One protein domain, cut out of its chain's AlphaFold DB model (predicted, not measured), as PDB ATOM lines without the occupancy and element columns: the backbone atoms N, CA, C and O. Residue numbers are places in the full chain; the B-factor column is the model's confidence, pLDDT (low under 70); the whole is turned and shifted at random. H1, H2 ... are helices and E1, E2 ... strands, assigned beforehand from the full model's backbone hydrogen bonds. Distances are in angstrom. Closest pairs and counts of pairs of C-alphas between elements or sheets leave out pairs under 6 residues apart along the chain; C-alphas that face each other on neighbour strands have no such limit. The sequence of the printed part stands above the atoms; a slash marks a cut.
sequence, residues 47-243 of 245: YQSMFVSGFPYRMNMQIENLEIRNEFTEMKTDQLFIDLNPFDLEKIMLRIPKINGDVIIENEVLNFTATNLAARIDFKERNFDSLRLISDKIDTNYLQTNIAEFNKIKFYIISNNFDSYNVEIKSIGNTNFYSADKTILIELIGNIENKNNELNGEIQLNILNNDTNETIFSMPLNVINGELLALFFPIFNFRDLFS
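What this domain is: This is residues 47 to 243 of the 245 residues of an uncharacterized protein of Pelagibacteraceae bacterium (UniProt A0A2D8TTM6). One long sheet of thirteen strands is curled into an open trough, like part of a barrel that does not close, with its edge strands E1 and E13 apart. The wall of the trough folds over along a row of bends in E2 to E8, and the short strands E12 and E13, followed by the four-residue helix H1, make its last edge. The printed part has 197 residues with thirteen named strands, E1 to E13, and then one named helix, H1; the sheet's order is the chain's order and its neighbours are antiparallel. The class is mostly strand. The whole is compact, with a radius of gyration of the C-alphas of 18.2 A and spans of 53 by 42 by 35 A.

How they stand to each other: The sheet is a meander, each strand the antiparallel neighbour of the one before, and each successive pair is a hairpin. E1, residues 49 to 55, is an edge strand beside E2, residues 58 to 70, with N 53 and O 60 at 2.9 A. E3, residues 73 to 85, follows, with N 61 and O 82 at 2.8 A. Next come E4, residues 88 to 105, which bends by 80 degrees at residue 98, and E5, residues 108 to 124; N 101 and O 112 are 2.9 A apart. E6, residues 127 to 142, and E7, residues 145 to 159, run at 174 degrees, with N 133 and O 155 at 2.8 A. E8, residues 164 to 175, pairs with E9, residues 184 to 195, through N 169 and O 188 at 2.8 A. E10, residues 198 to 209, and E11, residues 215 to 224, have N 205 and O 219 at 2.9 A. E12, residues 227 to 230, and the edge strand E13, residues 233 to 237, have N 228 and O 236 at 2.8 A. H1, residues 239 to 242, is on the sheet at a height of 5.9 A, over none of its strands; the closest C-alphas of E6 and H1, Phe 128 and Phe 242, are 7.4 A apart. H1 is too short for an O i to N i+4 pair, and its one O i to N i+3 pair is within hydrogen-bond range.

Where its parts are: E1 begins at C-alpha 49, (190.689, 200.552, 139.181). E4, the longest strand by residues, measures 40.8 A; E5 measures 41.1 A, E6 39.1 A and E7 38.9 A. E12 measures 9.7 A and E13 11.3 A. H1 ends at C-alpha 242, (192.104, 172.639, 142.167).

The domain as a whole: The C-alphas farthest apart, Pro 56 and Ser 179, are 53.5 A apart. The printed part has no cut and no long link. Mean pLDDT of the printed part is 87.5; residues 55 to 56, 175 to 182 and 241 to 243 are under 70.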
ATOM      1  N   TYR A  47     195.732 195.898 136.888       92.75
ATOM      2  CA  TYR A  47     194.426 196.531 136.704       92.75
ATOM      3  C   TYR A  47     194.508 198.024 137.039       92.75
ATOM      4  O   TYR A  47     195.370 198.441 137.813       92.75
ATOM      5  N   GLN A  48     193.610 198.838 136.477       92.94
ATOM      6  CA  GLN A  48     193.604 200.288 136.715       92.94
ATOM      7  C   GLN A  48     192.835 200.668 137.984       92.94
ATOM      8  O   GLN A  48     193.318 201.440 138.816       92.94
ATOM      9  N   SER A  49     191.615 200.155 138.121       90.56
ATOM     10  CA  SER A  49     190.689 200.552 139.181       90.56
ATOM     11  C   SER A  49     189.819 199.386 139.617       90.56
ATOM     12  O   SER A  49     189.527 198.473 138.849       90.56
ATOM     13  N   MET A  50     189.376 199.444 140.872       92.12
ATOM     14  CA  MET A  50     188.425 198.499 141.442       92.12
ATOM     15  C   MET A  50     187.343 199.257 142.207       92.12
ATOM     16  O   MET A  50     187.636 200.034 143.128       92.12
ATOM     17  N   PHE A  51     186.092 199.000 141.853       89.38
ATOM     18  CA  PHE A  51     184.914 199.571 142.491       89.38
ATOM     19  C   PHE A  51     184.081 198.455 143.096       89.38
ATOM     20  O   PHE A  51     183.908 197.409 142.482       89.38
ATOM     21  N   VAL A  52     183.567 198.675 144.301       87.19
ATOM     22  CA  VAL A  52     182.634 197.753 144.949       87.19
ATOM     23  C   VAL A  52     181.373 198.526 145.269       87.19
ATOM     24  O   VAL A  52     181.428 199.594 145.878       87.19
ATOM     25  N   SER A  53     180.244 197.981 144.848       84.25
ATOM     26  CA  SER A  53     178.918 198.465 145.198       84.25
ATOM     27  C   SER A  53     178.086 197.304 145.720       84.25
ATOM     28  O   SER A  53     178.320 196.143 145.383       84.25
ATOM     29  N   GLY A  54     177.113 197.598 146.568       72.31
ATOM     30  CA  GLY A  54     176.255 196.560 147.105       72.31
ATOM     31  C   GLY A  54     175.233 197.107 148.080       72.31
ATOM     32  O   GLY A  54     175.442 198.117 148.747       72.31
ATOM     33  N   PHE A  55     174.114 196.412 148.137       66.38
ATOM     34  CA  PHE A  55     173.073 196.549 149.147       66.38
ATOM     35  C   PHE A  55     172.720 195.102 149.557       66.38
ATOM     36  O   PHE A  55     173.123 194.182 148.837       66.38
ATOM     37  N   PRO A  56     172.084 194.840 150.715       65.19
ATOM     38  CA  PRO A  56     172.087 193.515 151.315       65.19
ATOM     39  C   PRO A  56     171.688 192.439 150.307       65.19
ATOM     40  O   PRO A  56     170.807 192.653 149.474       65.19
ATOM     41  N   TYR A  57     172.365 191.293 150.405       71.00
ATOM     42  CA  TYR A  57     172.223 190.116 149.539       71.00
ATOM     43  C   TYR A  57     172.910 190.174 148.168       71.00
ATOM     44  O   TYR A  57     172.973 189.139 147.504       71.00
ATOM     45  N   ARG A  58     173.491 191.311 147.751       82.75
ATOM     46  CA  ARG A  58     174.326 191.358 146.540       82.75
ATOM     47  C   ARG A  58     175.453 192.381 146.638       82.75
ATOM     48  O   ARG A  58     175.205 193.580 146.745       82.75
ATOM     49  N   MET A  59     176.685 191.903 146.517       87.25
ATOM     50  CA  MET A  59     177.854 192.732 146.237       87.25
ATOM     51  C   MET A  59     178.267 192.539 144.782       87.25
ATOM     52  O   MET A  59     178.338 191.412 144.296       87.25
ATOM     53  N   ASN A  60     178.530 193.649 144.105       90.25
ATOM     54  CA  ASN A  60     179.092 193.695 142.768       90.25
ATOM     55  C   ASN A  60     180.418 194.452 142.834       90.25
ATOM     56  O   ASN A  60     180.464 195.620 143.229       90.25
ATOM     57  N   MET A  61     181.491 193.775 142.454       92.69
ATOM     58  CA  MET A  61     182.785 194.382 142.215       92.69
ATOM     59  C   MET A  61     183.012 194.510 140.714       92.69
ATOM     60  O   MET A  61     182.775 193.567 139.965       92.69
ATOM     61  N   GLN A  62     183.512 195.664 140.295       95.25
ATOM     62  CA  GLN A  62     183.973 195.926 138.942       95.25
ATOM     63  C   GLN A  62     185.474 196.206 138.987       95.25
ATOM     64  O   GLN A  62     185.918 197.090 139.723       95.25
ATOM     65  N   ILE A  63     186.240 195.457 138.200       94.25
ATOM     66  CA  ILE A  63     187.665 195.680 137.952       94.25
ATOM     67  C   ILE A  63     187.799 196.224 136.533       94.25
ATOM     68  O   ILE A  63     187.266 195.634 135.593       94.25
ATOM     69  N   GLU A  64     188.479 197.356 136.387       95.69
ATOM     70  CA  GLU A  64     188.678 198.030 135.104       95.69
ATOM     71  C   GLU A  64     190.082 197.800 134.555       95.69
ATOM     72  O   GLU A  64     191.067 197.875 135.299       95.69
ATOM     73  N   ASN A  65     190.152 197.583 133.239       94.31
ATOM     74  CA  ASN A  65     191.381 197.387 132.472       94.31
ATOM     75  C   ASN A  65     192.271 196.303 133.089       94.31
ATOM     76  O   ASN A  65     193.426 196.550 133.428       94.31
ATOM     77  N   LEU A  66     191.692 195.116 133.284       94.44
ATOM     78  CA  LEU A  66     192.397 193.949 133.797       94.44
ATOM     79  C   LEU A  66     193.261 193.352 132.691       94.44
ATOM     80  O   LEU A  66     192.782 193.048 131.597       94.44
ATOM     81  N   GLU A  67     194.514 193.106 133.030       93.94
ATOM     82  CA  GLU A  67     195.498 192.481 132.175       93.94
ATOM     83  C   GLU A  67     196.191 191.334 132.916       93.94
ATOM     84  O   GLU A  67     196.624 191.488 134.057       93.94
ATOM     85  N   ILE A  68     196.288 190.183 132.254       90.75
ATOM     86  CA  ILE A  68     196.929 188.968 132.756       90.75
ATOM     87  C   ILE A  68     198.019 188.568 131.761       90.75
ATOM     88  O   ILE A  68     197.727 188.399 130.580       90.75
ATOM     89  N   ARG A  69     199.262 188.406 132.219       88.25
ATOM     90  CA  ARG A  69     200.424 188.067 131.380       88.25
ATOM     91  C   ARG A  69     201.225 186.909 131.952       88.25
ATOM     92  O   ARG A  69     201.875 187.065 132.980       88.25
ATOM     93  N   ASN A  70     201.243 185.773 131.275       83.38
ATOM     94  CA  ASN A  70     202.203 184.704 131.545       83.38
ATOM     95  C   ASN A  70     203.106 184.485 130.314       83.38
ATOM     96  O   ASN A  70     203.005 185.208 129.327       83.38
ATOM     97  N   GLU A  71     204.013 183.511 130.384       80.62
ATOM     98  CA  GLU A  71     204.990 183.243 129.316       80.62
ATOM     99  C   GLU A  71     204.347 182.862 127.968       80.62
ATOM    100  O   GLU A  71     204.936 183.108 126.919       80.62
ATOM    101  N   PHE A  72     203.135 182.298 127.989       82.81
ATOM    102  CA  PHE A  72     202.454 181.745 126.813       82.81
ATOM    103  C   PHE A  72     201.189 182.510 126.426       82.81
ATOM    104  O   PHE A  72     200.532 182.171 125.442       82.81
ATOM    105  N   THR A  73     200.764 183.484 127.226       85.00
ATOM    106  CA  THR A  73     199.449 184.102 127.098       85.00
ATOM    107  C   THR A  73     199.422 185.515 127.669       85.00
ATOM    108  O   THR A  73     199.764 185.749 128.830       85.00
ATOM    109  N   GLU A  74     198.913 186.454 126.878       90.94
ATOM    110  CA  GLU A  74     198.520 187.790 127.327       90.94
ATOM    111  C   GLU A  74     197.008 187.932 127.154       90.94
ATOM    112  O   GLU A  74     196.475 187.626 126.097       90.94
ATOM    113  N   MET A  75     196.286 188.364 128.184       93.69
ATOM    114  CA  MET A  75     194.838 188.569 128.138       93.69
ATOM    115  C   MET A  75     194.478 189.932 128.704       93.69
ATOM    116  O   MET A  75     195.018 190.342 129.727       93.69
ATOM    117  N   LYS A  76     193.528 190.613 128.067       95.94
ATOM    118  CA  LYS A  76     193.061 191.949 128.434       95.94
ATOM    119  C   LYS A  76     191.548 192.045 128.359       95.94
ATOM    120  O   LYS A  76     190.942 191.661 127.357       95.94
ATOM    121  N   THR A  77     190.950 192.631 129.387       96.56
ATOM    122  CA  THR A  77     189.547 193.047 129.388       96.56
ATOM    123  C   THR A  77     189.408 194.447 129.965       96.56
ATOM    124  O   THR A  77     190.000 194.770 130.994       96.56
ATOM    125  N   ASP A  78     188.560 195.259 129.343       95.94
ATOM    126  CA  ASP A  78     188.225 196.586 129.857       95.94
ATOM    127  C   ASP A  78     187.441 196.482 131.174       95.94
ATOM    128  O   ASP A  78     187.531 197.363 132.029       95.94
ATOM    129  N   GLN A  79     186.660 195.407 131.351       95.31
ATOM    130  CA  GLN A  79     185.780 195.218 132.503       95.31
ATOM    131  C   GLN A  79     185.670 193.744 132.916       95.31
ATOM    132  O   GLN A  79     185.317 192.872 132.119       95.31
ATOM    133  N   LEU A  80     185.894 193.480 134.203       96.06
ATOM    134  CA  LEU A  80     185.529 192.238 134.883       96.06
ATOM    135  C   LEU A  80     184.538 192.563 136.002       96.06
ATOM    136  O   LEU A  80     184.827 193.377 136.878       96.06
ATOM    137  N   PHE A  81     183.389 191.894 135.999       95.69
ATOM    138  CA  PHE A  81     182.405 191.969 137.072       95.69
ATOM    139  C   PHE A  81     182.457 190.708 137.926       95.69
ATOM    140  O   PHE A  81     182.410 189.603 137.390       95.69
ATOM    141  N   ILE A  82     182.471 190.880 139.243       94.19
ATOM    142  CA  ILE A  82     182.363 189.815 140.238       94.19
ATOM    143  C   ILE A  82     181.101 190.086 141.058       94.19
ATOM    144  O   ILE A  82     181.014 191.085 141.768       94.19
ATOM    145  N   ASP A  83     180.105 189.218 140.936       91.69
ATOM    146  CA  ASP A  83     178.869 189.241 141.712       91.69
ATOM    147  C   ASP A  83     178.896 188.126 142.761       91.69
ATOM    148  O   ASP A  83     179.151 186.967 142.432       91.69
ATOM    149  N   LEU A  84     178.566 188.456 144.010       90.31
ATOM    150  CA  LEU A  84     178.395 187.463 145.072       90.31
ATOM    151  C   LEU A  84     177.355 187.893 146.107       90.31
ATOM    152  O   LEU A  84     177.022 189.078 146.228       90.31
ATOM    153  N   ASN A  85     176.849 186.931 146.876       86.62
ATOM    154  CA  ASN A  85     176.030 187.215 148.049       86.62
ATOM    155  C   ASN A  85     176.942 187.306 149.288       86.62
ATOM    156  O   ASN A  85     177.593 186.325 149.631       86.62
ATOM    157  N   PRO A  86     176.989 188.445 150.003       78.62
ATOM    158  CA  PRO A  86     177.868 188.612 151.166       78.62
ATOM    159  C   PRO A  86     177.603 187.616 152.306       78.62
ATOM    160  O   PRO A  86     178.468 187.428 153.156       78.62
ATOM    161  N   PHE A  87     176.418 187.000 152.352       81.00
ATOM    162  CA  PHE A  87     176.042 186.009 153.365       81.00
ATOM    163  C   PHE A  87     176.127 184.563 152.870       81.00
ATOM    164  O   PHE A  87     175.954 183.642 153.662       81.00
ATOM    165  N   ASP A  88     176.358 184.375 151.573       81.81
ATOM    166  CA  ASP A  88     176.460 183.077 150.919       81.81
ATOM    167  C   ASP A  88     177.649 183.125 149.951       81.81
ATOM    168  O   ASP A  88     177.521 183.481 148.777       81.81
ATOM    169  N   LEU A  89     178.828 182.812 150.496       79.44
ATOM    170  CA  LEU A  89     180.087 182.749 149.752       79.44
ATOM    171  C   LEU A  89     180.240 181.434 148.979       79.44
ATOM    172  O   LEU A  89     181.269 181.221 148.344       79.44
ATOM    173  N   GLU A  90     179.233 180.555 149.012       87.94
ATOM    174  CA  GLU A  90     179.248 179.315 148.239       87.94
ATOM    175  C   GLU A  90     179.146 179.591 146.741       87.94
ATOM    176  O   GLU A  90     179.434 178.707 145.949       87.94
ATOM    177  N   LYS A  91     178.729 180.794 146.323       91.00
ATOM    178  CA  LYS A  91     178.465 181.105 144.914       91.00
ATOM    179  C   LYS A  91     179.106 182.417 144.510       91.00
ATOM    180  O   LYS A  91     178.759 183.482 145.021       91.00
ATOM    181  N   ILE A  92     179.981 182.340 143.516       91.50
ATOM    182  CA  ILE A  92     180.640 183.496 142.911       91.50
ATOM    183  C   ILE A  92     180.311 183.504 141.425       91.50
ATOM    184  O   ILE A  92     180.449 182.490 140.743       91.50
ATOM    185  N   MET A  93     179.874 184.647 140.907       94.69
ATOM    186  CA  MET A  93     179.607 184.831 139.486       94.69
ATOM    187  C   MET A  93     180.569 185.860 138.899       94.69
ATOM    188  O   MET A  93     180.718 186.957 139.425       94.69
ATOM    189  N   LEU A  94     181.192 185.509 137.784       95.44
ATOM    190  CA  LEU A  94     182.094 186.352 137.016       95.44
ATOM    191  C   LEU A  94     181.421 186.701 135.690       95.44
ATOM    192  O   LEU A  94     180.798 185.840 135.069       95.44
ATOM    193  N   ARG A  95     181.551 187.946 135.234       96.50
ATOM    194  CA  ARG A  95     181.149 188.345 133.880       96.50
ATOM    195  C   ARG A  95     182.219 189.206 133.236       96.50
ATOM    196  O   ARG A  95     182.683 190.167 133.845       96.50
ATOM    197  N   ILE A  96     182.549 188.892 131.993       96.75
ATOM    198  CA  ILE A  96     183.498 189.631 131.169       96.75
ATOM    199  C   ILE A  96     182.817 189.896 129.820       96.75
ATOM    200  O   ILE A  96     182.624 188.956 129.047       96.75
ATOM    201  N   PRO A  97     182.421 191.146 129.513       96.50
ATOM    202  CA  PRO A  97     181.749 191.462 128.251       96.50
ATOM    203  C   PRO A  97     182.608 191.140 127.026       96.50
ATOM    204  O   PRO A  97     182.103 190.650 126.018       96.50
ATOM    205  N   LYS A  98     183.910 191.405 127.116       96.69
ATOM    206  CA  LYS A  98     184.867 191.126 126.053       96.69
ATOM    207  C   LYS A  98     186.246 190.908 126.650       96.69
ATOM    208  O   LYS A  98     186.696 191.724 127.444       96.69
ATOM    209  N   ILE A  99     186.921 189.849 126.231       96.06
ATOM    210  CA  ILE A  99     188.337 189.623 126.515       96.06
ATOM    211  C   ILE A  99     189.061 189.432 125.191       96.06
ATOM    212  O   ILE A  99     188.590 188.705 124.316       96.06
ATOM    213  N   ASN A 100     190.181 190.120 125.031       96.06
ATOM    214  CA  ASN A 100     191.113 189.877 123.940       96.06
ATOM    215  C   ASN A 100     192.330 189.191 124.539       96.06
ATOM    216  O   ASN A 100     192.696 189.486 125.677       96.06
ATOM    217  N   GLY A 101     192.975 188.320 123.789       93.50
ATOM    218  CA  GLY A 101     194.239 187.776 124.228       93.50
ATOM    219  C   GLY A 101     195.068 187.228 123.095       93.50
ATOM    220  O   GLY A 101     194.591 187.072 121.978       93.50
ATOM    221  N   ASP A 102     196.308 186.933 123.428       91.56
ATOM    222  CA  ASP A 102     197.334 186.433 122.541       91.56
ATOM    223  C   ASP A 102     197.850 185.138 123.156       91.56
ATOM    224  O   ASP A 102     198.212 185.126 124.329       91.56
ATOM    225  N   VAL A 103     197.857 184.049 122.392       87.62
ATOM    226  CA  VAL A 103     198.496 182.784 122.766       87.62
ATOM    227  C   VAL A 103     199.780 182.658 121.959       87.62
ATOM    228  O   VAL A 103     199.753 182.757 120.732       87.62
ATOM    229  N   ILE A 104     200.897 182.453 122.650       84.06
ATOM    230  CA  ILE A 104     202.230 182.365 122.060       84.06
ATOM    231  C   ILE A 104     202.619 180.891 121.952       84.06
ATOM    232  O   ILE A 104     202.777 180.212 122.968       84.06
ATOM    233  N   ILE A 105     202.791 180.398 120.726       79.31
ATOM    234  CA  ILE A 105     203.197 179.017 120.431       79.31
ATOM    235  C   ILE A 105     204.424 179.075 119.522       79.31
ATOM    236  O   ILE A 105     204.325 179.562 118.408       79.31
ATOM    237  N   GLU A 106     205.588 178.612 119.983       76.69
ATOM    238  CA  GLU A 106     206.815 178.522 119.159       76.69
ATOM    239  C   GLU A 106     207.204 179.830 118.418       76.69
ATOM    240  O   GLU A 106     207.706 179.801 117.296       76.69
ATOM    241  N   ASN A 107     207.027 180.989 119.069       78.38
ATOM    242  CA  ASN A 107     207.199 182.356 118.525       78.38
ATOM    243  C   ASN A 107     206.110 182.832 117.551       78.38
ATOM    244  O   ASN A 107     206.210 183.934 117.007       78.38
ATOM    245  N   GLU A 108     205.060 182.048 117.354       85.25
ATOM    246  CA  GLU A 108     203.849 182.471 116.671       85.25
ATOM    247  C   GLU A 108     202.829 183.032 117.659       85.25
ATOM    248  O   GLU A 108     202.730 182.572 118.796       85.25
ATOM    249  N   VAL A 109     202.058 184.028 117.214       87.44
ATOM    250  CA  VAL A 109     201.008 184.655 118.021       87.44
ATOM    251  C   VAL A 109     199.648 184.358 117.407       87.44
ATOM    252  O   VAL A 109     199.364 184.738 116.269       87.44
ATOM    253  N   LEU A 110     198.801 183.703 118.195       89.31
ATOM    254  CA  LEU A 110     197.387 183.501 117.914       89.31
ATOM    255  C   LEU A 110     196.577 184.504 118.726       89.31
ATOM    256  O   LEU A 110     196.518 184.415 119.950       89.31
ATOM    257  N   ASN A 111     195.928 185.447 118.050       93.31
ATOM    258  CA  ASN A 111     195.060 186.410 118.713       93.31
ATOM    259  C   ASN A 111     193.670 185.798 118.864       93.31
ATOM    260  O   ASN A 111     193.090 185.334 117.883       93.31
ATOM    261  N   PHE A 112     193.084 185.859 120.050       92.75
ATOM    262  CA  PHE A 112     191.701 185.485 120.273       92.75
ATOM    263  C   PHE A 112     190.879 186.641 120.832       92.75
ATOM    264  O   PHE A 112     191.369 187.555 121.496       92.75
ATOM    265  N   THR A 113     189.584 186.608 120.557       95.38
ATOM    266  CA  THR A 113     188.600 187.508 121.151       95.38
ATOM    267  C   THR A 113     187.410 186.688 121.593       95.38
ATOM    268  O   THR A 113     186.783 186.028 120.774       95.38
ATOM    269  N   ALA A 114     187.076 186.748 122.876       94.94
ATOM    270  CA  ALA A 114     185.898 186.098 123.423       94.94
ATOM    271  C   ALA A 114     184.898 187.142 123.942       94.94
ATOM    272  O   ALA A 114     185.291 188.178 124.483       94.94
ATOM    273  N   THR A 115     183.602 186.890 123.748       96.62
ATOM    274  CA  THR A 115     182.523 187.850 124.044       96.62
ATOM    275  C   THR A 115     181.464 187.261 124.964       96.62
ATOM    276  O   THR A 115     181.133 186.081 124.878       96.62
ATOM    277  N   ASN A 116     180.927 188.110 125.843       95.62
ATOM    278  CA  ASN A 116     179.902 187.774 126.827       95.62
ATOM    279  C   ASN A 116     180.248 186.523 127.646       95.62
ATOM    280  O   ASN A 116     179.428 185.619 127.805       95.62
ATOM    281  N   LEU A 117     181.469 186.474 128.189       96.12
ATOM    282  CA  LEU A 117     181.852 185.385 129.072       96.12
ATOM    283  C   LEU A 117     181.130 185.555 130.401       96.12
ATOM    284  O   LEU A 117     181.189 186.614 131.032       96.12
ATOM    285  N   ALA A 118     180.497 184.488 130.858       96.62
ATOM    286  CA  ALA A 118     179.972 184.400 132.204       96.62
ATOM    287  C   ALA A 118     180.453 183.099 132.829       96.62
ATOM    288  O   ALA A 118     180.357 182.040 132.214       96.62
ATOM    289  N   ALA A 119     180.950 183.177 134.057       95.88
ATOM    290  CA  ALA A 119     181.297 182.009 134.841       95.88
ATOM    291  C   ALA A 119     180.564 182.032 136.178       95.88
ATOM    292  O   ALA A 119     180.338 183.088 136.762       95.88
ATOM    293  N   ARG A 120     180.199 180.858 136.675       94.69
ATOM    294  CA  ARG A 120     179.726 180.647 138.034       94.69
ATOM    295  C   ARG A 120     180.587 179.572 138.670       94.69
ATOM    296  O   ARG A 120     180.740 178.496 138.097       94.69
ATOM    297  N   ILE A 121     181.129 179.892 139.831       92.56
ATOM    298  CA  ILE A 121     181.914 178.987 140.656       92.56
ATOM    299  C   ILE A 121     181.084 178.712 141.900       92.56
ATOM    300  O   ILE A 121     180.677 179.649 142.591       92.56
ATOM    301  N   ASP A 122     180.811 177.436 142.131       92.00
ATOM    302  CA  ASP A 122     180.105 176.946 143.300       92.00
ATOM    303  C   ASP A 122     181.093 176.213 144.217       92.00
ATOM    304  O   ASP A 122     181.911 175.408 143.763       92.00
ATOM    305  N   PHE A 123     180.988 176.481 145.511       89.06
ATOM    306  CA  PHE A 123     181.722 175.826 146.581       89.06
ATOM    307  C   PHE A 123     180.738 175.144 147.524       89.06
ATOM    308  O   PHE A 123     179.648 175.652 147.772       89.06
ATOM    309  N   LYS A 124     181.138 174.022 148.113       86.88
ATOM    310  CA  LYS A 124     180.366 173.328 149.144       86.88
ATOM    311  C   LYS A 124     181.300 172.930 150.271       86.88
ATOM    312  O   LYS A 124     182.335 172.319 150.031       86.88
ATOM    313  N   GLU A 125     180.961 173.319 151.499       83.88
ATOM    314  CA  GLU A 125     181.801 173.060 152.683       83.88
ATOM    315  C   GLU A 125     183.256 173.547 152.504       83.88
ATOM    316  O   GLU A 125     184.195 172.939 153.007       83.88
ATOM    317  N   ARG A 126     183.434 174.679 151.800       77.69
ATOM    318  CA  ARG A 126     184.728 175.288 151.416       77.69
ATOM    319  C   ARG A 126     185.544 174.526 150.364       77.69
ATOM    320  O   ARG A 126     186.631 174.978 150.028       77.69
ATOM    321  N   ASN A 127     185.022 173.437 149.809       81.56
ATOM    322  CA  ASN A 127     185.632 172.740 148.680       81.56
ATOM    323  C   ASN A 127     185.017 173.214 147.363       81.56
ATOM    324  O   ASN A 127     183.852 173.612 147.326       81.56
ATOM    325  N   PHE A 128     185.787 173.154 146.278       84.94
ATOM    326  CA  PHE A 128     185.264 173.367 144.931       84.94
ATOM    327  C   PHE A 128     184.185 172.318 144.611       84.94
ATOM    328  O   PHE A 128     184.425 171.116 144.732       84.94
ATOM    329  N   ASP A 129     183.001 172.777 144.204       90.12
ATOM    330  CA  ASP A 129     181.867 171.924 143.843       90.12
ATOM    331  C   ASP A 129     181.629 171.940 142.332       90.12
ATOM    332  O   ASP A 129     181.598 170.891 141.693       90.12
ATOM    333  N   SER A 130     181.510 173.122 141.720       92.69
ATOM    334  CA  SER A 130     181.406 173.194 140.262       92.69
ATOM    335  C   SER A 130     181.891 174.506 139.658       92.69
ATOM    336  O   SER A 130     181.843 175.566 140.278       92.69
ATOM    337  N   LEU A 131     182.318 174.431 138.399       94.06
ATOM    338  CA  LEU A 131     182.573 175.563 137.519       94.06
ATOM    339  C   LEU A 131     181.621 175.454 136.337       94.06
ATOM    340  O   LEU A 131     181.556 174.420 135.672       94.06
ATOM    341  N   ARG A 132     180.907 176.538 136.047       96.12
ATOM    342  CA  ARG A 132     180.110 176.666 134.831       96.12
ATOM    343  C   ARG A 132     180.493 177.931 134.109       96.12
ATOM    344  O   ARG A 132     180.210 179.010 134.612       96.12
ATOM    345  N   LEU A 133     181.096 177.799 132.940       95.69
ATOM    346  CA  LEU A 133     181.481 178.899 132.077       95.69
ATOM    347  C   LEU A 133     180.713 178.812 130.761       95.69
ATOM    348  O   LEU A 133     180.537 177.739 130.187       95.69
ATOM    349  N   ILE A 134     180.247 179.960 130.292       96.31
ATOM    350  CA  ILE A 134     179.629 180.130 128.983       96.31
ATOM    351  C   ILE A 134     180.247 181.334 128.279       96.31
ATOM    352  O   ILE A 134     180.700 182.273 128.934       96.31
ATOM    353  N   SER A 135     180.261 181.298 126.953       95.81
ATOM    354  CA  SER A 135     180.660 182.417 126.099       95.81
ATOM    355  C   SER A 135     179.834 182.377 124.817       95.81
ATOM    356  O   SER A 135     179.543 181.295 124.296       95.81
ATOM    357  N   ASP A 136     179.449 183.545 124.307       93.62
ATOM    358  CA  ASP A 136     178.643 183.626 123.088       93.62
ATOM    359  C   ASP A 136     179.481 183.267 121.864       93.62
ATOM    360  O   ASP A 136     179.060 182.442 121.046       93.62
ATOM    361  N   LYS A 137     180.674 183.865 121.771       93.44
ATOM    362  CA  LYS A 137     181.592 183.719 120.642       93.44
ATOM    363  C   LYS A 137     183.046 183.765 121.100       93.44
ATOM    364  O   LYS A 137     183.381 184.574 121.968       93.44
ATOM    365  N   ILE A 138     183.894 182.940 120.488       93.31
ATOM    366  CA  ILE A 138     185.355 183.044 120.519       93.31
ATOM    367  C   ILE A 138     185.853 183.053 119.075       93.31
ATOM    368  O   ILE A 138     185.657 182.079 118.353       93.31
ATOM    369  N   ASP A 139     186.505 184.137 118.681       91.38
ATOM    370  CA  ASP A 139     187.173 184.272 117.390       91.38
ATOM    371  C   ASP A 139     188.668 184.092 117.569       91.38
ATOM    372  O   ASP A 139     189.248 184.725 118.451       91.38
ATOM    373  N   THR A 140     189.291 183.293 116.708       89.19
ATOM    374  CA  THR A 140     190.742 183.102 116.691       89.19
ATOM    375  C   THR A 140     191.302 183.565 115.355       89.19
ATOM    376  O   THR A 140     190.827 183.169 114.287       89.19
ATOM    377  N   ASN A 141     192.341 184.391 115.411       88.75
ATOM    378  CA  ASN A 141     193.033 184.950 114.264       88.75
ATOM    379  C   ASN A 141     194.524 184.599 114.310       88.75
ATOM    380  O   ASN A 141     195.151 184.626 115.367       88.75
ATOM    381  N   TYR A 142     195.095 184.339 113.141       87.19
ATOM    382  CA  TYR A 142     196.530 184.180 112.922       87.19
ATOM    383  C   TYR A 142     196.947 185.107 111.782       87.19
ATOM    384  O   TYR A 142     196.321 185.083 110.722       87.19
ATOM    385  N   LEU A 143     197.959 185.956 111.991       82.81
ATOM    386  CA  LEU A 143     198.434 186.929 110.989       82.81
ATOM    387  C   LEU A 143     197.283 187.706 110.305       82.81
ATOM    388  O   LEU A 143     197.228 187.809 109.082       82.81
ATOM    389  N   GLN A 144     196.337 188.228 111.101       79.50
ATOM    390  CA  GLN A 144     195.130 188.960 110.655       79.50
ATOM    391  C   GLN A 144     194.082 188.135 109.886       79.50
ATOM    392  O   GLN A 144     193.060 188.678 109.469       79.50
ATOM    393  N   THR A 145     194.293 186.832 109.724       83.31
ATOM    394  CA  THR A 145     193.324 185.922 109.108       83.31
ATOM    395  C   THR A 145     192.517 185.234 110.195       83.31
ATOM    396  O   THR A 145     193.096 184.620 111.090       83.31
ATOM    397  N   ASN A 146     191.188 185.302 110.115       83.75
ATOM    398  CA  ASN A 146     190.329 184.502 110.982       83.75
ATOM    399  C   ASN A 146     190.474 183.022 110.610       83.75
ATOM    400  O   ASN A 146     190.202 182.627 109.475       83.75
ATOM    401  N   ILE A 147     190.938 182.217 111.561       84.81
ATOM    402  CA  ILE A 147     191.203 180.790 111.355       84.81
ATOM    403  C   ILE A 147     190.095 179.902 111.920       84.81
ATOM    404  O   ILE A 147     189.862 178.805 111.407       84.81
ATOM    405  N   ALA A 148     189.401 180.379 112.952       85.88
ATOM    406  CA  ALA A 148     188.309 179.666 113.584       85.88
ATOM    407  C   ALA A 148     187.345 180.637 114.265       85.88
ATOM    408  O   ALA A 148     187.762 181.626 114.874       85.88
ATOM    409  N   GLU A 149     186.064 180.288 114.215       89.25
ATOM    410  CA  GLU A 149     185.025 180.908 115.023       89.25
ATOM    411  C   GLU A 149     184.295 179.827 115.815       89.25
ATOM    412  O   GLU A 149     183.831 178.826 115.268       89.25
ATOM    413  N   PHE A 150     184.160 180.040 117.114       90.81
ATOM    414  CA  PHE A 150     183.438 179.167 118.024       90.81
ATOM    415  C   PHE A 150     182.241 179.923 118.575       90.81
ATOM    416  O   PHE A 150     182.386 181.044 119.047       90.81
ATOM    417  N   ASN A 151     181.063 179.314 118.536       92.12
ATOM    418  CA  ASN A 151     179.814 179.890 119.014       92.12
ATOM    419  C   ASN A 151     179.184 178.993 120.082       92.12
ATOM    420  O   ASN A 151     179.339 177.772 120.055       92.12
ATOM    421  N   LYS A 152     178.396 179.593 120.984       90.94
ATOM    422  CA  LYS A 152     177.654 178.882 122.044       90.94
ATOM    423  C   LYS A 152     178.560 177.974 122.886       90.94
ATOM    424  O   LYS A 152     178.240 176.805 123.114       90.94
ATOM    425  N   ILE A 153     179.686 178.518 123.341       94.38
ATOM    426  CA  ILE A 153     180.670 177.787 124.132       94.38
ATOM    427  C   ILE A 153     180.089 177.512 125.518       94.38
ATOM    428  O   ILE A 153     179.552 178.409 126.173       94.38
ATOM    429  N   LYS A 154     180.224 176.270 125.974       95.56
ATOM    430  CA  LYS A 154     179.876 175.817 127.321       95.56
ATOM    431  C   LYS A 154     181.038 175.023 127.886       95.56
ATOM    432  O   LYS A 154     181.576 174.159 127.202       95.56
ATOM    433  N   PHE A 155     181.391 175.297 129.129       94.62
ATOM    434  CA  PHE A 155     182.420 174.581 129.861       94.62
ATOM    435  C   PHE A 155     181.944 174.304 131.279       94.62
ATOM    436  O   PHE A 155     181.713 175.230 132.058       94.62
ATOM    437  N   TYR A 156     181.777 173.030 131.604       95.25
ATOM    438  CA  TYR A 156     181.297 172.562 132.890       95.25
ATOM    439  C   TYR A 156     182.313 171.620 133.517       95.25
ATOM    440  O   TYR A 156     182.804 170.697 132.874       95.25
ATOM    441  N   ILE A 157     182.582 171.845 134.798       93.19
ATOM    442  CA  ILE A 157     183.269 170.902 135.676       93.19
ATOM    443  C   ILE A 157     182.385 170.743 136.900       93.19
ATOM    444  O   ILE A 157     182.059 171.736 137.548       93.19
ATOM    445  N   ILE A 158     181.960 169.520 137.198       93.50
ATOM    446  CA  ILE A 158     181.019 169.239 138.286       93.50
ATOM    447  C   ILE A 158     181.582 168.115 139.146       93.50
ATOM    448  O   ILE A 158     181.835 167.019 138.652       93.50
ATOM    449  N   SER A 159     181.756 168.400 140.431       90.69
ATOM    450  CA  SER A 159     182.133 167.439 141.459       90.69
ATOM    451  C   SER A 159     181.020 166.417 141.688       90.69
ATOM    452  O   SER A 159     179.851 166.770 141.832       90.69
ATOM    453  N   ASN A 160     181.388 165.141 141.762       86.56
ATOM    454  CA  ASN A 160     180.498 164.065 142.192       86.56
ATOM    455  C   ASN A 160     180.605 163.826 143.709       86.56
ATOM    456  O   ASN A 160     179.610 163.542 144.374       86.56
ATOM    457  N   ASN A 161     181.821 163.910 144.256       83.06
ATOM    458  CA  ASN A 161     182.141 163.575 145.650       83.06
ATOM    459  C   ASN A 161     183.435 164.249 146.159       83.06
ATOM    460  O   ASN A 161     184.085 163.707 147.044       83.06
ATOM    461  N   PHE A 162     183.825 165.387 145.584       81.00
ATOM    462  CA  PHE A 162     185.090 166.114 145.811       81.00
ATOM    463  C   PHE A 162     186.374 165.394 145.373       81.00
ATOM    464  O   PHE A 162     187.390 166.057 145.210       81.00
ATOM    465  N   ASP A 163     186.318 164.092 145.094       85.62
ATOM    466  CA  ASP A 163     187.450 163.311 144.576       85.62
ATOM    467  C   ASP A 163     187.265 162.906 143.103       85.62
ATOM    468  O   ASP A 163     188.153 162.317 142.494       85.62
ATOM    469  N   SER A 164     186.108 163.199 142.513       90.12
ATOM    470  CA  SER A 164     185.763 162.889 141.127       90.12
ATOM    471  C   SER A 164     184.991 164.045 140.510       90.12
ATOM    472  O   SER A 164     184.088 164.605 141.138       90.12
ATOM    473  N   TYR A 165     185.327 164.368 139.267       91.62
ATOM    474  CA  TYR A 165     184.799 165.497 138.522       91.62
ATOM    475  C   TYR A 165     184.405 165.067 137.116       91.62
ATOM    476  O   TYR A 165     185.223 164.519 136.380       91.62
ATOM    477  N   ASN A 166     183.174 165.381 136.722       95.06
ATOM    478  CA  ASN A 166     182.746 165.276 135.331       95.06
ATOM    479  C   ASN A 166     183.135 166.571 134.613       95.06
ATOM    480  O   ASN A 166     182.848 167.661 135.114       95.06
ATOM    481  N   VAL A 167     183.746 166.449 133.441       94.19
ATOM    482  CA  VAL A 167     184.153 167.565 132.583       94.19
ATOM    483  C   VAL A 167     183.370 167.501 131.280       94.19
ATOM    484  O   VAL A 167     183.324 166.463 130.624       94.19
ATOM    485  N   GLU A 168     182.771 168.622 130.892       95.75
ATOM    486  CA  GLU A 168     182.064 168.783 129.624       95.75
ATOM    487  C   GLU A 168     182.420 170.140 129.012       95.75
ATOM    488  O   GLU A 168     182.077 171.190 129.553       95.75
ATOM    489  N   ILE A 169     183.084 170.130 127.859       93.75
ATOM    490  CA  ILE A 169     183.314 171.315 127.029       93.75
ATOM    491  C   ILE A 169     182.577 171.110 125.714       93.75
ATOM    492  O   ILE A 169     182.767 170.087 125.063       93.75
ATOM    493  N   LYS A 170     181.741 172.067 125.314       94.62
ATOM    494  CA  LYS A 170     180.997 172.017 124.052       94.62
ATOM    495  C   LYS A 170     181.017 173.351 123.341       94.62
ATOM    496  O   LYS A 170     180.911 174.398 123.975       94.62
ATOM    497  N   SER A 171     181.109 173.307 122.021       93.25
ATOM    498  CA  SER A 171     181.090 174.498 121.179       93.25
ATOM    499  C   SER A 171     180.633 174.162 119.766       93.25
ATOM    500  O   SER A 171     180.907 173.070 119.268       93.25
ATOM    501  N   ILE A 172     179.970 175.109 119.104       90.00
ATOM    502  CA  ILE A 172     179.679 175.029 117.672       90.00
ATOM    503  C   ILE A 172     180.761 175.811 116.932       90.00
ATOM    504  O   ILE A 172     180.783 177.041 116.967       90.00
ATOM    505  N   GLY A 173     181.663 175.094 116.275       84.00
ATOM    506  CA  GLY A 173     182.732 175.663 115.470       84.00
ATOM    507  C   GLY A 173     182.313 175.893 114.021       84.00
ATOM    508  O   GLY A 173     181.589 175.090 113.427       84.00
ATOM    509  N   ASN A 174     182.830 176.961 113.433       78.38
ATOM    510  CA  ASN A 174     183.016 177.084 111.998       78.38
ATOM    511  C   ASN A 174     184.522 177.224 111.741       78.38
ATOM    512  O   ASN A 174     185.184 178.073 112.341       78.38
ATOM    513  N   THR A 175     185.077 176.354 110.900       64.62
ATOM    514  CA  THR A 175     186.498 176.412 110.546       64.62
ATOM    515  C   THR A 175     186.611 176.846 109.098       64.62
ATOM    516  O   THR A 175     186.018 176.215 108.228       64.62
ATOM    517  N   ASN A 176     187.448 177.839 108.816       59.41
ATOM    518  CA  ASN A 176     187.721 178.234 107.433       59.41
ATOM    519  C   ASN A 176     188.606 177.204 106.687       59.41
ATOM    520  O   ASN A 176     188.832 177.342 105.488       59.41
ATOM    521  N   PHE A 177     189.095 176.161 107.379       51.44
ATOM    522  CA  PHE A 177     189.962 175.108 106.831       51.44
ATOM    523  C   PHE A 177     189.212 173.902 106.247       51.44
ATOM    524  O   PHE A 177     189.678 173.307 105.277       51.44
ATOM    525  N   TYR A 178     188.053 173.539 106.803       48.84
ATOM    526  CA  TYR A 178     187.173 172.506 106.256       48.84
ATOM    527  C   TYR A 178     186.001 173.189 105.557       48.84
ATOM    528  O   TYR A 178     185.185 173.790 106.238       48.84
ATOM    529  N   SER A 179     185.946 173.103 104.220       49.00
ATOM    530  CA  SER A 179     184.822 173.475 103.333       49.00
ATOM    531  C   SER A 179     183.770 174.409 103.958       49.00
ATOM    532  O   SER A 179     182.936 173.937 104.730       49.00
ATOM    533  N   ALA A 180     183.790 175.680 103.548       52.00
ATOM    534  CA  ALA A 180     183.064 176.856 104.057       52.00
ATOM    535  C   ALA A 180     181.569 176.736 104.467       52.00
ATOM    536  O   ALA A 180     181.018 177.707 104.975       52.00
ATOM    537  N   ASP A 181     180.916 175.586 104.298       56.22
ATOM    538  CA  ASP A 181     179.476 175.397 104.494       56.22
ATOM    539  C   ASP A 181     179.098 174.457 105.653       56.22
ATOM    540  O   ASP A 181     177.910 174.220 105.873       56.22
ATOM    541  N   LYS A 182     180.055 173.877 106.394       66.12
ATOM    542  CA  LYS A 182     179.736 172.910 107.464       66.12
ATOM    543  C   LYS A 182     180.075 173.440 108.852       66.12
ATOM    544  O   LYS A 182     181.240 173.603 109.201       66.12
ATOM    545  N   THR A 183     179.037 173.622 109.667       85.12
ATOM    546  CA  THR A 183     179.193 173.821 111.112       85.12
ATOM    547  C   THR A 183     179.515 172.488 111.788       85.12
ATOM    548  O   THR A 183     178.937 171.446 111.462       85.12
ATOM    549  N   ILE A 184     180.460 172.512 112.723       90.19
ATOM    550  CA  ILE A 184     180.872 171.339 113.496       90.19
ATOM    551  C   ILE A 184     180.510 171.531 114.964       90.19
ATOM    552  O   ILE A 184     180.632 172.626 115.507       90.19
ATOM    553  N   LEU A 185     180.086 170.459 115.617       91.44
ATOM    554  CA  LEU A 185     179.961 170.406 117.067       91.44
ATOM    555  C   LEU A 185     181.237 169.770 117.619       91.44
ATOM    556  O   LEU A 185     181.581 168.647 117.256       91.44
ATOM    557  N   ILE A 186     181.941 170.500 118.477       92.75
ATOM    558  CA  ILE A 186     183.124 170.012 119.183       92.75
ATOM    559  C   ILE A 186     182.714 169.715 120.616       92.75
ATOM    560  O   ILE A 186     182.158 170.585 121.291       92.75
ATOM    561  N   GLU A 187     183.009 168.505 121.077       94.81
ATOM    562  CA  GLU A 187     182.746 168.062 122.441       94.81
ATOM    563  C   GLU A 187     184.013 167.469 123.061       94.81
ATOM    564  O   GLU A 187     184.684 166.642 122.451       94.81
ATOM    565  N   LEU A 188     184.322 167.869 124.289       94.06
ATOM    566  CA  LEU A 188     185.306 167.235 125.160       94.06
ATOM    567  C   LEU A 188     184.558 166.775 126.406       94.06
ATOM    568  O   LEU A 188     184.117 167.610 127.195       94.06
ATOM    569  N   ILE A 189     184.362 165.468 126.561       96.44
ATOM    570  CA  ILE A 189     183.557 164.907 127.653       96.44
ATOM    571  C   ILE A 189     184.348 163.817 128.351       96.44
ATOM    572  O   ILE A 189     184.855 162.908 127.700       96.44
ATOM    573  N   GLY A 190     184.434 163.876 129.672       95.50
ATOM    574  CA  GLY A 190     185.167 162.874 130.426       95.50
ATOM    575  C   GLY A 190     185.081 163.055 131.922       95.50
ATOM    576  O   GLY A 190     184.341 163.903 132.416       95.50
ATOM    577  N   ASN A 191     185.874 162.257 132.629       94.75
ATOM    578  CA  ASN A 191     185.936 162.272 134.082       94.75
ATOM    579  C   ASN A 191     187.385 162.377 134.543       94.75
ATOM    580  O   ASN A 191     188.281 161.777 133.948       94.75
ATOM    581  N   ILE A 192     187.591 163.115 135.627       92.56
ATOM    582  CA  ILE A 192     188.877 163.270 136.303       92.56
ATOM    583  C   ILE A 192     188.687 162.862 137.754       92.56
ATOM    584  O   ILE A 192     187.704 163.237 138.387       92.56
ATOM    585  N   GLU A 193     189.633 162.113 138.292       92.00
ATOM    586  CA  GLU A 193     189.671 161.713 139.688       92.00
ATOM    587  C   GLU A 193     190.908 162.295 140.360       92.00
ATOM    588  O   GLU A 193     192.001 162.268 139.796       92.00
ATOM    589  N   ASN A 194     190.740 162.794 141.580       86.69
ATOM    590  CA  ASN A 194     191.825 163.171 142.465       86.69
ATOM    591  C   ASN A 194     192.096 162.018 143.435       86.69
ATOM    592  O   ASN A 194     191.332 161.784 144.368       86.69
ATOM    593  N   LYS A 195     193.188 161.283 143.225       84.31
ATOM    594  CA  LYS A 195     193.634 160.219 144.134       84.31
ATOM    595  C   LYS A 195     195.033 160.552 144.621       84.31
ATOM    596  O   LYS A 195     195.948 160.663 143.820       84.31
ATOM    597  N   ASN A 196     195.212 160.690 145.936       80.12
ATOM    598  CA  ASN A 196     196.508 161.018 146.548       80.12
ATOM    599  C   ASN A 196     197.177 162.284 145.963       80.12
ATOM    600  O   ASN A 196     198.393 162.307 145.793       80.12
ATOM    601  N   ASN A 197     196.401 163.334 145.662       77.94
ATOM    602  CA  ASN A 197     196.855 164.572 144.997       77.94
ATOM    603  C   ASN A 197     197.325 164.401 143.536       77.94
ATOM    604  O   ASN A 197     197.924 165.315 142.952       77.94
ATOM    605  N   GLU A 198     197.027 163.259 142.923       86.19
ATOM    606  CA  GLU A 198     197.203 163.027 141.495       86.19
ATOM    607  C   GLU A 198     195.842 163.117 140.803       86.19
ATOM    608  O   GLU A 198     194.932 162.330 141.069       86.19
ATOM    609  N   LEU A 199     195.708 164.105 139.917       88.94
ATOM    610  CA  LEU A 199     194.519 164.307 139.096       88.94
ATOM    611  C   LEU A 199     194.675 163.522 137.797       88.94
ATOM    612  O   LEU A 199     195.422 163.941 136.919       88.94
ATOM    613  N   ASN A 200     193.993 162.393 137.671       93.56
ATOM    614  CA  ASN A 200     194.094 161.526 136.499       93.56
ATOM    615  C   ASN A 200     192.712 161.250 135.913       93.56
ATOM    616  O   ASN A 200     191.713 161.286 136.626       93.56
ATOM    617  N   GLY A 201     192.634 160.963 134.620       93.62
ATOM    618  CA  GLY A 201     191.348 160.733 133.974       93.62
ATOM    619  C   GLY A 201     191.439 160.552 132.470       93.62
ATOM    620  O   GLY A 201     192.523 160.539 131.890       93.62
ATOM    621  N   GLU A 202     190.275 160.446 131.846       94.25
ATOM    622  CA  GLU A 202     190.128 160.295 130.401       94.25
ATOM    623  C   GLU A 202     189.037 161.248 129.909       94.25
ATOM    624  O   GLU A 202     187.961 161.346 130.507       94.25
ATOM    625  N   ILE A 203     189.324 161.961 128.821       94.88
ATOM    626  CA  ILE A 203     188.410 162.882 128.147       94.88
ATOM    627  C   ILE A 203     188.310 162.479 126.682       94.88
ATOM    628  O   ILE A 203     189.310 162.406 125.977       94.88
ATOM    629  N   GLN A 204     187.097 162.254 126.194       95.62
ATOM    630  CA  GLN A 204     186.841 161.984 124.789       95.62
ATOM    631  C   GLN A 204     186.667 163.299 124.028       95.62
ATOM    632  O   GLN A 204     185.731 164.050 124.307       95.62
ATOM    633  N   LEU A 205     187.526 163.549 123.039       94.56
ATOM    634  CA  LEU A 205     187.301 164.566 122.015       94.56
ATOM    635  C   LEU A 205     186.420 163.976 120.914       94.56
ATOM    636  O   LEU A 205     186.785 162.973 120.308       94.56
ATOM    637  N   ASN A 206     185.302 164.630 120.616       93.81
ATOM    638  CA  ASN A 206     184.443 164.341 119.476       93.81
ATOM    639  C   ASN A 206     184.290 165.593 118.616       93.81
ATOM    640  O   ASN A 206     184.046 166.686 119.120       93.81
ATOM    641  N   ILE A 207     184.394 165.415 117.304       92.31
ATOM    642  CA  ILE A 207     184.012 166.407 116.306       92.31
ATOM    643  C   ILE A 207     182.897 165.779 115.487       92.31
ATOM    644  O   ILE A 207     183.098 164.760 114.823       92.31
ATOM    645  N   LEU A 208     181.718 166.376 115.561       91.75
ATOM    646  CA  LEU A 208     180.501 165.895 114.928       91.75
ATOM    647  C   LEU A 208     180.054 166.896 113.863       91.75
ATOM    648  O   LEU A 208     180.274 168.103 113.989       91.75
ATOM    649  N   ASN A 209     179.380 166.413 112.826       89.94
ATOM    650  CA  ASN A 209     178.579 167.285 111.979       89.94
ATOM    651  C   ASN A 209     177.419 167.837 112.819       89.94
ATOM    652  O   ASN A 209     176.665 167.059 113.398       89.94
ATOM    653  N   ASN A 210     177.273 169.160 112.900       88.44
ATOM    654  CA  ASN A 210     176.276 169.772 113.781       88.44
ATOM    655  C   ASN A 210     174.821 169.501 113.342       88.44
ATOM    656  O   ASN A 210     173.926 169.497 114.184       88.44
ATOM    657  N   ASP A 211     174.578 169.263 112.051       88.12
ATOM    658  CA  ASP A 211     173.230 169.036 111.520       88.12
ATOM    659  C   ASP A 211     172.827 167.555 111.581       88.12
ATOM    660  O   ASP A 211     171.672 167.236 111.863       88.12
ATOM    661  N   THR A 212     173.767 166.639 111.317       89.94
ATOM    662  CA  THR A 212     173.491 165.189 111.255       89.94
ATOM    663  C   THR A 212     173.890 164.423 112.517       89.94
ATOM    664  O   THR A 212     173.489 163.270 112.665       89.94
ATOM    665  N   ASN A 213     174.660 165.032 113.427       89.19
ATOM    666  CA  ASN A 213     175.327 164.381 114.567       89.19
ATOM    667  C   ASN A 213     176.252 163.212 114.181       89.19
ATOM    668  O   ASN A 213     176.629 162.405 115.031       89.19
ATOM    669  N   GLU A 214     176.637 163.101 112.909       90.12
ATOM    670  CA  GLU A 214     177.585 162.084 112.466       90.12
ATOM    671  C   GLU A 214     178.995 162.424 112.949       90.12
ATOM    672  O   GLU A 214     179.469 163.552 112.789       90.12
ATOM    673  N   THR A 215     179.686 161.435 113.513       91.62
ATOM    674  CA  THR A 215     181.068 161.592 113.967       91.62
ATOM    675  C   THR A 215     182.012 161.782 112.787       91.62
ATOM    676  O   THR A 215     182.180 160.888 111.961       91.62
ATOM    677  N   ILE A 216     182.663 162.943 112.740       90.75
ATOM    678  CA  ILE A 216     183.708 163.281 111.769       90.75
ATOM    679  C   ILE A 216     185.064 162.803 112.292       90.75
ATOM    680  O   ILE A 216     185.853 162.216 111.554       90.75
ATOM    681  N   PHE A 217     185.334 163.054 113.572       90.38
ATOM    682  CA  PHE A 217     186.579 162.688 114.233       90.38
ATOM    683  C   PHE A 217     186.329 162.399 115.709       90.38
ATOM    684  O   PHE A 217     185.445 162.993 116.329       90.38
ATOM    685  N   SER A 218     187.104 161.480 116.277       93.06
ATOM    686  CA  SER A 218     187.009 161.136 117.687       93.06
ATOM    687  C   SER A 218     188.361 160.643 118.196       93.06
ATOM    688  O   SER A 218     189.016 159.849 117.517       93.06
ATOM    689  N   MET A 219     188.794 161.119 119.362       93.81
ATOM    690  CA  MET A 219     190.079 160.747 119.959       93.81
ATOM    691  C   MET A 219     190.002 160.763 121.489       93.81
ATOM    692  O   MET A 219     189.576 161.772 122.054       93.81
ATOM    693  N   PRO A 220     190.438 159.690 122.174       93.38
ATOM    694  CA  PRO A 220     190.604 159.723 123.619       93.38
ATOM    695  C   PRO A 220     191.826 160.570 123.986       93.38
ATOM    696  O   PRO A 220     192.881 160.480 123.354       93.38
ATOM    697  N   LEU A 221     191.681 161.387 125.019       94.12
ATOM    698  CA  LEU A 221     192.720 162.222 125.604       94.12
ATOM    699  C   LEU A 221     192.925 161.799 127.053       94.12
ATOM    700  O   LEU A 221     191.962 161.648 127.805       94.12
ATOM    701  N   ASN A 222     194.180 161.654 127.456       93.31
ATOM    702  CA  ASN A 222     194.506 161.299 128.830       93.31
ATOM    703  C   ASN A 222     194.718 162.564 129.653       93.31
ATOM    704  O   ASN A 222     195.375 163.502 129.198       93.31
ATOM    705  N   VAL A 223     194.208 162.556 130.878       92.19
ATOM    706  CA  VAL A 223     194.602 163.497 131.919       92.19
ATOM    707  C   VAL A 223     195.608 162.785 132.805       92.19
ATOM    708  O   VAL A 223     195.271 161.789 133.445       92.19
ATOM    709  N   ILE A 224     196.842 163.281 132.823       91.62
ATOM    710  CA  ILE A 224     197.913 162.745 133.660       91.62
ATOM    711  C   ILE A 224     198.370 163.855 134.587       91.62
ATOM    712  O   ILE A 224     198.874 164.886 134.150       91.62
ATOM    713  N   ASN A 225     198.201 163.637 135.886       89.94
ATOM    714  CA  ASN A 225     198.642 164.558 136.921       89.94
ATOM    715  C   ASN A 225     198.121 166.003 136.743       89.94
ATOM    716  O   ASN A 225     198.825 166.966 137.037       89.94
ATOM    717  N   GLY A 226     196.885 166.147 136.262       87.50
ATOM    718  CA  GLY A 226     196.204 167.408 135.970       87.50
ATOM    719  C   GLY A 226     196.360 167.898 134.534       87.50
ATOM    720  O   GLY A 226     195.547 168.703 134.095       87.50
ATOM    721  N   GLU A 227     197.335 167.403 133.780       90.44
ATOM    722  CA  GLU A 227     197.575 167.840 132.406       90.44
ATOM    723  C   GLU A 227     196.743 167.010 131.429       90.44
ATOM    724  O   GLU A 227     196.884 165.790 131.357       90.44
ATOM    725  N   LEU A 228     195.877 167.673 130.664       90.12
ATOM    726  CA  LEU A 228     195.195 167.087 129.517       90.12
ATOM    727  C   LEU A 228     196.169 167.007 128.348       90.12
ATOM    728  O   LEU A 228     196.646 168.038 127.873       90.12
ATOM    729  N   LEU A 229     196.434 165.797 127.867       86.31
ATOM    730  CA  LEU A 229     197.401 165.543 126.809       86.31
ATOM    731  C   LEU A 229     196.695 165.204 125.492       86.31
ATOM    732  O   LEU A 229     195.940 164.233 125.413       86.31
ATOM    733  N   ALA A 230     197.011 165.949 124.433       82.81
ATOM    734  CA  ALA A 230     196.688 165.589 123.057       82.81
ATOM    735  C   ALA A 230     197.975 165.197 122.327       82.81
ATOM    736  O   ALA A 230     198.858 166.026 122.145       82.81
ATOM    737  N   LEU A 231     198.098 163.926 121.925       74.62
ATOM    738  CA  LEU A 231     199.299 163.405 121.248       74.62
ATOM    739  C   LEU A 231     200.605 163.765 121.991       74.62
ATOM    740  O   LEU A 231     201.571 164.201 121.374       74.62
ATOM    741  N   PHE A 232     200.621 163.581 123.317       74.62
ATOM    742  CA  PHE A 232     201.727 163.918 124.237       74.62
ATOM    743  C   PHE A 232     201.972 165.415 124.491       74.62
ATOM    744  O   PHE A 232     202.833 165.742 125.304       74.62
ATOM    745  N   PHE A 233     201.208 166.318 123.873       77.56
ATOM    746  CA  PHE A 233     201.284 167.753 124.145       77.56
ATOM    747  C   PHE A 233     200.272 168.162 125.223       77.56
ATOM    748  O   PHE A 233     199.085 167.852 125.071       77.56
ATOM    749  N   PRO A 234     200.694 168.860 126.296       76.94
ATOM    750  CA  PRO A 234     199.771 169.404 127.283       76.94
ATOM    751  C   PRO A 234     198.967 170.550 126.669       76.94
ATOM    752  O   PRO A 234     199.528 171.551 126.230       76.94
ATOM    753  N   ILE A 235     197.644 170.395 126.632       79.31
ATOM    754  CA  ILE A 235     196.719 171.388 126.065       79.31
ATOM    755  C   ILE A 235     195.925 172.147 127.132       79.31
ATOM    756  O   ILE A 235     195.416 173.231 126.863       79.31
ATOM    757  N   PHE A 236     195.802 171.591 128.339       80.25
ATOM    758  CA  PHE A 236     195.120 172.230 129.463       80.25
ATOM    759  C   PHE A 236     195.628 171.659 130.788       80.25
ATOM    760  O   PHE A 236     195.912 170.465 130.859       80.25
ATOM    761  N   ASN A 237     195.698 172.475 131.842       84.00
ATOM    762  CA  ASN A 237     196.059 172.013 133.180       84.00
ATOM    763  C   ASN A 237     194.902 172.217 134.164       84.00
ATOM    764  O   ASN A 237     194.592 173.327 134.586       84.00
ATOM    765  N   PHE A 238     194.271 171.117 134.560       82.81
ATOM    766  CA  PHE A 238     193.190 171.110 135.535       82.81
ATOM    767  C   PHE A 238     193.655 171.469 136.947       82.81
ATOM    768  O   PHE A 238     192.841 171.937 137.738       82.81
ATOM    769  N   ARG A 239     194.942 171.297 137.286       80.00
ATOM    770  CA  ARG A 239     195.446 171.655 138.620       80.00
ATOM    771  C   ARG A 239     195.252 173.116 138.946       80.00
ATOM    772  O   ARG A 239     194.985 173.397 140.100       80.00
ATOM    773  N   ASP A 240     195.296 174.010 137.968       70.81
ATOM    774  CA  ASP A 240     195.085 175.441 138.209       70.81
ATOM    775  C   ASP A 240     193.682 175.741 138.769       70.81
ATOM    776  O   ASP A 240     193.459 176.780 139.389       70.81
ATOM    777  N   LEU A 241     192.733 174.816 138.592       67.19
ATOM    778  CA  LEU A 241     191.377 174.908 139.131       67.19
ATOM    779  C   LEU A 241     191.247 174.315 140.542       67.19
ATOM    780  O   LEU A 241     190.322 174.669 141.268       67.19
ATOM    781  N   PHE A 242     192.154 173.408 140.917       65.81
ATOM    782  CA  PHE A 242     192.104 172.639 142.167       65.81
ATOM    783  C   PHE A 242     193.246 172.967 143.134       65.81
ATOM    784  O   PHE A 242     193.202 172.557 144.293       65.81
ATOM    785  N   SER A 243     194.279 173.683 142.681       53.97
ATOM    786  CA  SER A 243     195.385 174.137 143.512       53.97
ATOM    787  C   SER A 243     194.822 175.122 144.527       53.97
ATOM    788  O   SER A 243     194.379 176.213 144.173       53.97
TER     789      SER A 243